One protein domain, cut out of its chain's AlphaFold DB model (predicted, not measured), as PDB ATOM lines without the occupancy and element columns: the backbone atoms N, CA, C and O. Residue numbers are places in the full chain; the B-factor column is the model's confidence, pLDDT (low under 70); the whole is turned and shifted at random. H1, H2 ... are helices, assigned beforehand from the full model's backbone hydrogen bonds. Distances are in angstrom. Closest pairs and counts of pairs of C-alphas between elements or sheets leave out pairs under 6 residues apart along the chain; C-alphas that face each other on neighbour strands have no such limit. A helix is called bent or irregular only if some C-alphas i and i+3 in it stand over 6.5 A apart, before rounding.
ATOM      1  N   CYS A  19     201.914 221.226 209.989       82.19
ATOM      2  CA  CYS A  19     201.417 220.246 209.030       82.19
ATOM      3  C   CYS A  19     202.516 219.818 208.042       82.19
ATOM      4  O   CYS A  19     202.761 218.628 207.873       82.19
ATOM      5  N   ALA A  20     203.252 220.754 207.436       83.25
ATOM      6  CA  ALA A  20     204.352 220.415 206.538       83.25
ATOM      7  C   ALA A  20     205.510 219.738 207.274       83.25
ATOM      8  O   ALA A  20     206.143 218.850 206.703       83.25
ATOM      9  N   ARG A  21     205.784 220.114 208.533       83.94
ATOM     10  CA  ARG A  21     206.774 219.415 209.368       83.94
ATOM     11  C   ARG A  21     206.348 217.976 209.652       83.94
ATOM     12  O   ARG A  21     207.130 217.076 209.374       83.94
ATOM     13  N   SER A  22     205.112 217.736 210.099       87.25
ATOM     14  CA  SER A  22     204.644 216.375 210.405       87.25
ATOM     15  C   SER A  22     204.602 215.474 209.169       87.25
ATOM     16  O   SER A  22     205.006 214.314 209.238       87.25
ATOM     17  N   VAL A  23     204.186 216.010 208.018       85.69
ATOM     18  CA  VAL A  23     204.199 215.278 206.745       85.69
ATOM     19  C   VAL A  23     205.632 214.975 206.306       85.69
ATOM     20  O   VAL A  23     205.913 213.853 205.888       85.69
ATOM     21  N   ARG A  24     206.553 215.938 206.430       85.94
ATOM     22  CA  ARG A  24     207.971 215.744 206.093       85.94
ATOM     23  C   ARG A  24     208.630 214.716 207.007       85.94
ATOM     24  O   ARG A  24     209.343 213.851 206.512       85.94
ATOM     25  N   ASP A  25     208.374 214.779 208.307       88.88
ATOM     26  CA  ASP A  25     208.903 213.818 209.273       88.88
ATOM     27  C   ASP A  25     208.339 212.418 209.008       88.88
ATOM     28  O   ASP A  25     209.103 211.457 208.957       88.88
ATOM     29  N   GLY A  26     207.040 212.302 208.713       87.12
ATOM     30  CA  GLY A  26     206.429 211.040 208.292       87.12
ATOM     31  C   GLY A  26     207.066 210.468 207.021       87.12
ATOM     32  O   GLY A  26     207.406 209.288 206.973       87.12
ATOM     33  N   GLN A  27     207.301 211.303 206.003       84.00
ATOM     34  CA  GLN A  27     207.988 210.891 204.774       84.00
ATOM     35  C   GLN A  27     209.440 210.470 205.029       84.00
ATOM     36  O   GLN A  27     209.872 209.443 204.506       84.00
ATOM     37  N   ASN A  28     210.179 211.219 205.849       85.44
ATOM     38  CA  ASN A  28     211.566 210.921 206.203       85.44
ATOM     39  C   ASN A  28     211.681 209.604 206.977       85.44
ATOM     40  O   ASN A  28     212.543 208.786 206.663       85.44
ATOM     41  N   VAL A  29     210.795 209.377 207.950       83.75
ATOM     42  CA  VAL A  29     210.734 208.128 208.717       83.75
ATOM     43  C   VAL A  29     210.397 206.958 207.797       83.75
ATOM     44  O   VAL A  29     211.082 205.940 207.842       83.75
ATOM     45  N   ASN A  30     209.416 207.102 206.904       77.00
ATOM     46  CA  ASN A  30     209.062 206.049 205.948       77.00
ATOM     47  C   ASN A  30     210.215 205.730 204.981       77.00
ATOM     48  O   ASN A  30     210.513 204.559 204.741       77.00
ATOM     49  N   ALA A  31     210.900 206.753 204.465       80.69
ATOM     50  CA  ALA A  31     212.054 206.585 203.583       80.69
ATOM     51  C   ALA A  31     213.245 205.930 204.302       80.69
ATOM     52  O   ALA A  31     213.883 205.035 203.748       80.69
ATOM     53  N   TYR A  32     213.526 206.332 205.544       79.69
ATOM     54  CA  TYR A  32     214.559 205.707 206.369       79.69
ATOM     55  C   TYR A  32     214.219 204.248 206.682       79.69
ATOM     56  O   TYR A  32     215.061 203.370 206.501       79.69
ATOM     57  N   ASN A  33     212.972 203.974 207.072       74.38
ATOM     58  CA  ASN A  33     212.509 202.627 207.385       74.38
ATOM     59  C   ASN A  33     212.621 201.684 206.188       74.38
ATOM     60  O   ASN A  33     212.929 200.514 206.377       74.38
ATOM     61  N   TRP A  34     212.423 202.178 204.962       69.12
ATOM     62  CA  TRP A  34     212.640 201.390 203.747       69.12
ATOM     63  C   TRP A  34     214.096 200.930 203.592       69.12
ATOM     64  O   TRP A  34     214.341 199.770 203.274       69.12
ATOM     65  N   VAL A  35     215.066 201.817 203.838       72.81
ATOM     66  CA  VAL A  35     216.501 201.507 203.701       72.81
ATOM     67  C   VAL A  35     217.008 200.661 204.871       72.81
ATOM     68  O   VAL A  35     217.770 199.719 204.675       72.81
ATOM     69  N   ALA A  36     216.577 200.978 206.092       69.62
ATOM     70  CA  ALA A  36     217.018 200.318 207.318       69.62
ATOM     71  C   ALA A  36     216.245 199.027 207.637       69.62
ATOM     72  O   ALA A  36     216.522 198.383 208.647       69.62
ATOM     73  N   TYR A  37     215.292 198.631 206.794       63.22
ATOM     74  CA  TYR A  37     214.394 197.498 207.011       63.22
ATOM     75  C   TYR A  37     215.103 196.178 207.365       63.22
ATOM     76  O   TYR A  37     214.650 195.465 208.259       63.22
ATOM     77  N   GLN A  38     216.258 195.896 206.753       59.44
ATOM     78  CA  GLN A  38     217.062 194.708 207.061       59.44
ATOM     79  C   GLN A  38     217.555 194.674 208.526       59.44
ATOM     80  O   GLN A  38     217.828 193.605 209.064       59.44
ATOM     81  N   TYR A  39     217.637 195.829 209.190       61.31
ATOM     82  CA  TYR A  39     218.243 196.001 210.513       61.31
ATOM     83  C   TYR A  39     217.267 196.486 211.594       61.31
ATOM     84  O   TYR A  39     217.659 196.597 212.752       61.31
ATOM     85  N   LEU A  40     216.014 196.797 211.248       60.41
ATOM     86  CA  LEU A  40     215.022 197.313 212.197       60.41
ATOM     87  C   LEU A  40     214.434 196.177 213.036       60.41
ATOM     88  O   LEU A  40     213.693 195.403 212.449       60.41
ATOM     89  N   PRO A  41     214.681 196.073 214.355       57.41
ATOM     90  CA  PRO A  41     214.191 194.985 215.204       57.41
ATOM     91  C   PRO A  41     212.666 195.067 215.404       57.41
ATOM     92  O   PRO A  41     212.187 195.571 216.410       57.41
ATOM     93  N   VAL A  42     211.890 194.631 214.416       65.69
ATOM     94  CA  VAL A  42     210.460 194.333 214.562       65.69
ATOM     95  C   VAL A  42     210.325 192.887 215.031       65.69
ATOM     96  O   VAL A  42     210.986 192.005 214.474       65.69
ATOM     97  N   ASP A  43     209.503 192.657 216.049       66.38
ATOM     98  CA  ASP A  43     209.278 191.325 216.605       66.38
ATOM     99  C   ASP A  43     208.632 190.390 215.569       66.38
ATOM    100  O   ASP A  43     207.782 190.794 214.771       66.38
ATOM    101  N   CYS A  44     209.076 189.132 215.556       67.25
ATOM    102  CA  CYS A  44     208.532 188.092 214.690       67.25
ATOM    103  C   CYS A  44     207.168 187.617 215.218       67.25
ATOM    104  O   CYS A  44     207.096 186.603 215.912       67.25
ATOM    105  N   ASP A  45     206.079 188.299 214.869       66.75
ATOM    106  CA  ASP A  45     204.731 187.766 215.092       66.75
ATOM    107  C   ASP A  45     204.342 186.847 213.920       66.75
ATOM    108  O   ASP A  45     203.828 187.271 212.879       66.75
ATOM    109  N   ALA A  46     204.623 185.548 214.066       53.81
ATOM    110  CA  ALA A  46     204.186 184.521 213.117       53.81
ATOM    111  C   ALA A  46     202.648 184.561 212.950       53.81
ATOM    112  O   ALA A  46     201.938 184.681 213.952       53.81
ATOM    113  N   PRO A  47     202.084 184.446 211.727       54.06
ATOM    114  CA  PRO A  47     202.684 184.012 210.459       54.06
ATOM    115  C   PRO A  47     203.140 185.170 209.549       54.06
ATOM    116  O   PRO A  47     203.287 184.987 208.339       54.06
ATOM    117  N   SER A  48     203.285 186.383 210.085       59.12
ATOM    118  CA  SER A  48     203.579 187.556 209.269       59.12
ATOM    119  C   SER A  48     205.080 187.699 209.016       59.12
ATOM    120  O   SER A  48     205.897 187.733 209.930       59.12
ATOM    121  N   MET A  49     205.440 187.763 207.733       66.19
ATOM    122  CA  MET A  49     206.740 188.245 207.277       66.19
ATOM    123  C   MET A  49     207.001 189.599 207.923       66.19
ATOM    124  O   MET A  49     206.115 190.463 207.905       66.19
ATOM    125  N   ARG A  50     208.207 189.808 208.452       69.00
ATOM    126  CA  ARG A  50     208.582 191.090 209.036       69.00
ATOM    127  C   ARG A  50     208.553 192.097 207.912       69.00
ATOM    128  O   ARG A  50     209.503 192.118 207.167       69.00
ATOM    129  N   SER A  51     207.502 192.878 207.697       68.00
ATOM    130  CA  SER A  51     207.468 193.892 206.640       68.00
ATOM    131  C   SER A  51     206.776 195.151 207.151       68.00
ATOM    132  O   SER A  51     205.798 195.053 207.892       68.00
ATOM    133  N   PRO A  52     207.311 196.347 206.860       67.38
ATOM    134  CA  PRO A  52     206.751 197.579 207.382       67.38
ATOM    135  C   PRO A  52     205.369 197.824 206.771       67.38
ATOM    136  O   PRO A  52     205.177 197.639 205.571       67.38
ATOM    137  N   ASN A  53     204.428 198.297 207.594       68.69
ATOM    138  CA  ASN A  53     203.007 198.416 207.239       68.69
ATOM    139  C   ASN A  53     202.740 199.149 205.915       68.69
ATOM    140  O   ASN A  53     201.853 198.751 205.165       68.69
ATOM    141  N   PHE A  54     203.561 200.144 205.568       69.69
ATOM    142  CA  PHE A  54     203.404 200.886 204.315       69.69
ATOM    143  C   PHE A  54     203.543 200.011 203.056       69.69
ATOM    144  O   PHE A  54     203.046 200.383 201.998       69.69
ATOM    145  N   GLN A  55     204.217 198.855 203.128       69.81
ATOM    146  CA  GLN A  55     204.284 197.923 201.998       69.81
ATOM    147  C   GLN A  55     202.921 197.280 201.715       69.81
ATOM    148  O   GLN A  55     202.612 197.023 200.555       69.81
ATOM    149  N   TYR A  56     202.088 197.068 202.741       71.62
ATOM    150  CA  TYR A  56     200.729 196.546 202.578       71.62
ATOM    151  C   TYR A  56     199.754 197.610 202.060       71.62
ATOM    152  O   TYR A  56     198.840 197.287 201.302       71.62
ATOM    153  N   ASP A  57     199.986 198.881 202.395       78.06
ATOM    154  CA  ASP A  57     199.153 200.011 201.953       78.06
ATOM    155  C   ASP A  57     199.350 200.372 200.466       78.06
ATOM    156  O   ASP A  57     198.582 201.146 199.886       78.06
ATOM    157  N   HIS A  58     200.377 199.817 199.818       78.06
ATOM    158  CA  HIS A  58     200.731 200.131 198.439       78.06
ATOM    159  C   HIS A  58     200.649 198.890 197.533       78.06
ATOM    160  O   HIS A  58     201.599 198.113 197.473       78.06
ATOM    161  N   PRO A  59     199.587 198.734 196.713       75.69
ATOM    162  CA  PRO A  59     199.381 197.531 195.891       75.69
ATOM    163  C   PRO A  59     200.458 197.314 194.813       75.69
ATOM    164  O   PRO A  59     200.617 196.209 194.295       75.69
ATOM    165  N   ASN A  60     201.212 198.362 194.471       79.50
ATOM    166  CA  ASN A  60     202.292 198.305 193.484       79.50
ATOM    167  C   ASN A  60     203.640 197.889 194.091       79.50
ATOM    168  O   ASN A  60     204.572 197.574 193.348       79.50
ATOM    169  N   LEU A  61     203.764 197.888 195.420       69.62
ATOM    170  CA  LEU A  61     204.966 197.451 196.113       69.62
ATOM    171  C   LEU A  61     204.771 196.000 196.534       69.62
ATOM    172  O   LEU A  61     203.964 195.678 197.398       69.62
ATOM    173  N   ARG A  62     205.522 195.093 195.910       69.88
ATOM    174  CA  ARG A  62     205.611 193.724 196.418       69.88
ATOM    175  C   ARG A  62     206.607 193.720 197.560       69.88
ATOM    176  O   ARG A  62     207.797 193.929 197.321       69.88
ATOM    177  N   ALA A  63     206.114 193.464 198.762       66.50
ATOM    178  CA  ALA A  63     206.946 193.209 199.920       66.50
ATOM    179  C   ALA A  63     207.898 192.040 199.608       66.50
ATOM    180  O   ALA A  63     207.468 190.934 199.277       66.50
ATOM    181  N   LYS A  64     209.203 192.318 199.605       66.00
ATOM    182  CA  LYS A  64     210.263 191.333 199.373       66.00
ATOM    183  C   LYS A  64     211.332 191.548 200.426       66.00
ATOM    184  O   LYS A  64     211.899 192.635 200.491       66.00
ATOM    185  N   VAL A  65     211.649 190.507 201.190       65.25
ATOM    186  CA  VAL A  65     212.655 190.599 202.263       65.25
ATOM    187  C   VAL A  65     214.089 190.464 201.749       65.25
ATOM    188  O   VAL A  65     215.032 190.472 202.529       65.25
ATOM    189  N   GLY A  66     214.282 190.336 200.435       66.69
ATOM    190  CA  GLY A  66     215.575 190.077 199.807       66.69
ATOM    191  C   GLY A  66     215.502 188.902 198.835       66.69
ATOM    192  O   GLY A  66     214.421 188.522 198.379       66.69
ATOM    193  N   TYR A  67     216.665 188.359 198.472       63.62
ATOM    194  CA  TYR A  67     216.781 187.163 197.638       63.62
ATOM    195  C   TYR A  67     217.135 185.954 198.511       63.62
ATOM    196  O   TYR A  67     218.218 185.910 199.087       63.62
ATOM    197  N   GLY A  68     216.242 184.963 198.574       67.56
ATOM    198  CA  GLY A  68     216.441 183.742 199.363       67.56
ATOM    199  C   GLY A  68     215.966 183.864 200.817       67.56
ATOM    200  O   GLY A  68     214.953 184.503 201.084       67.56
ATOM    201  N   PHE A  69     216.686 183.210 201.733       62.97
ATOM    202  CA  PHE A  69     216.398 183.152 203.174       62.97
ATOM    203  C   PHE A  69     216.946 184.372 203.901       62.97
ATOM    204  O   PHE A  69     217.985 184.304 204.548       62.97
ATOM    205  N   THR A  70     216.295 185.510 203.718       65.25
ATOM    206  CA  THR A  70     216.756 186.776 204.295       65.25
ATOM    207  C   THR A  70     215.943 187.224 205.503       65.25
ATOM    208  O   THR A  70     216.360 188.166 206.170       65.25
ATOM    209  N   ASP A  71     214.813 186.567 205.787       73.75
ATOM    210  CA  ASP A  71     213.999 186.822 206.977       73.75
ATOM    211  C   ASP A  71     214.092 185.643 207.943       73.75
ATOM    212  O   ASP A  71     213.652 184.537 207.617       73.75
ATOM    213  N   ASP A  72     214.631 185.897 209.131       74.19
ATOM    214  CA  ASP A  72     214.797 184.893 210.182       74.19
ATOM    215  C   ASP A  72     213.436 184.349 210.653       74.19
ATOM    216  O   ASP A  72     213.318 183.167 210.972       74.19
ATOM    217  N   CYS A  73     212.378 185.171 210.609       75.88
ATOM    218  CA  CYS A  73     211.033 184.780 211.041       75.88
ATOM    219  C   CYS A  73     210.375 183.737 210.111       75.88
ATOM    220  O   CYS A  73     209.477 183.009 210.528       75.88
ATOM    221  N   LEU A  74     210.790 183.674 208.838       76.06
ATOM    222  CA  LEU A  74     210.203 182.782 207.829       76.06
ATOM    223  C   LEU A  74     210.967 181.464 207.665       76.06
ATOM    224  O   LEU A  74     210.483 180.563 206.975       76.06
ATOM    225  N   VAL A  75     212.140 181.331 208.296       78.94
ATOM    226  CA  VAL A  75     213.000 180.145 208.164       78.94
ATOM    227  C   VAL A  75     212.269 178.881 208.615       78.94
ATOM    228  O   VAL A  75     212.346 177.858 207.932       78.94
ATOM    229  N   ASP A  76     211.520 178.949 209.717       81.12
ATOM    230  CA  ASP A  76     210.806 177.793 210.264       81.12
ATOM    231  C   ASP A  76     209.615 177.374 209.394       81.12
ATOM    232  O   ASP A  76     209.414 176.182 209.160       81.12
ATOM    233  N   GLU A  77     208.837 178.329 208.878       79.62
ATOM    234  CA  GLU A  77     207.697 178.035 208.000       79.62
ATOM    235  C   GLU A  77     208.150 177.479 206.644       79.62
ATOM    236  O   GLU A  77     207.594 176.488 206.165       79.62
ATOM    237  N   ASP A  78     209.212 178.029 206.045       79.81
ATOM    238  CA  ASP A  78     209.780 177.449 204.822       79.81
ATOM    239  C   ASP A  78     210.371 176.057 205.079       79.81
ATOM    240  O   ASP A  78     210.127 175.120 204.311       79.81
ATOM    241  N   SER A  79     211.078 175.879 206.199       82.19
ATOM    242  CA  SER A  79     211.606 174.572 206.597       82.19
ATOM    243  C   SER A  79     210.485 173.547 206.752       82.19
ATOM    244  O   SER A  79     210.614 172.428 206.254       82.19
ATOM    245  N   LYS A  80     209.348 173.921 207.356       84.56
ATOM    246  CA  LYS A  80     208.154 173.064 207.420       84.56
ATOM    247  C   LYS A  80     207.656 172.700 206.023       84.56
ATOM    248  O   LYS A  80     207.415 171.524 205.777       84.56
ATOM    249  N   LEU A  81     207.543 173.651 205.094       81.12
ATOM    250  CA  LEU A  81     207.096 173.371 203.721       81.12
ATOM    251  C   LEU A  81     208.044 172.421 202.974       81.12
ATOM    252  O   LEU A  81     207.587 171.533 202.256       81.12
ATOM    253  N   ARG A  82     209.358 172.570 203.165       77.00
ATOM    254  CA  ARG A  82     210.382 171.741 202.508       77.00
ATOM    255  C   ARG A  82     210.557 170.359 203.117       77.00
ATOM    256  O   ARG A  82     210.983 169.443 202.418       77.00
ATOM    257  N   ILE A  83     210.324 170.227 204.419       81.69
ATOM    258  CA  ILE A  83     210.565 168.988 205.164       81.69
ATOM    259  C   ILE A  83     209.275 168.174 205.301       81.69
ATOM    260  O   ILE A  83     209.368 166.975 205.538       81.69
ATOM    261  N   ASN A  84     208.091 168.770 205.116       82.69
ATOM    262  CA  ASN A  84     206.812 168.077 205.270       82.69
ATOM    263  C   ASN A  84     206.610 166.978 204.202       82.69
ATOM    264  O   ASN A  84     206.209 167.283 203.074       82.69
TER     265      ASN A  84
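Overview. This is residues 19 to 84 of the 196 residues of an uncharacterized protein of viral metagenome (UniProt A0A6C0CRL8). Two helices, H1 and H2, lie toward opposite ends of a rod, and a long loop stretch between them, residues 40 to 71, fills its middle. The free part of H1, residues 19 to 29, sticks out at one end, residues 79 to 84 stick out at the other, and the loop's residues 56 to 62 stick out from the side. The printed part has 66 residues with two named helices, H1 then H2, and no named strand; the class is all helix, with 33 residues in the helices. The whole is loose, with a radius of gyration of the C-alphas of 14.6 A and spans of 52 by 24 by 20 A.

Along the chain. H1 is residues 19 to 39, 29.5 A from C-alpha 19 at (201.417, 220.246, 209.030) to C-alpha 39 at (218.243, 196.001, 210.513). It has a kink of 39 degrees near residue 33 and is irregular, with C-alphas 35 and 38 7.6 A apart. H2 is residues 72 to 83, 17.2 A long, ending with C-alpha 83 at (210.565, 168.988, 205.164). It is irregular too, with C-alphas 73 and 76 7.0 A apart.

Arrangement. H1 and H2 are apart, with no C-alpha of the one within 8 A of the other. A long link of 32 residues joins them; its C-alphas lie 2 to 15 A from the mean of the C-alphas. In H1, 15 of 17 O i to N i+4 pairs are within hydrogen-bond range, and in H2, 6 of 8.

Size, cuts and confidence. The C-alphas of Cys 19 and Asn 84, the two farthest apart, are 52.6 A apart. Without the stretches that stand free, the body of 42 residues spans 29 by 21 by 16 A. The printed part has no cut. Its mean pLDDT is 73.2, and 31 residues are under 70: residue 34, residues 36 to 55 and residues 61 to 70.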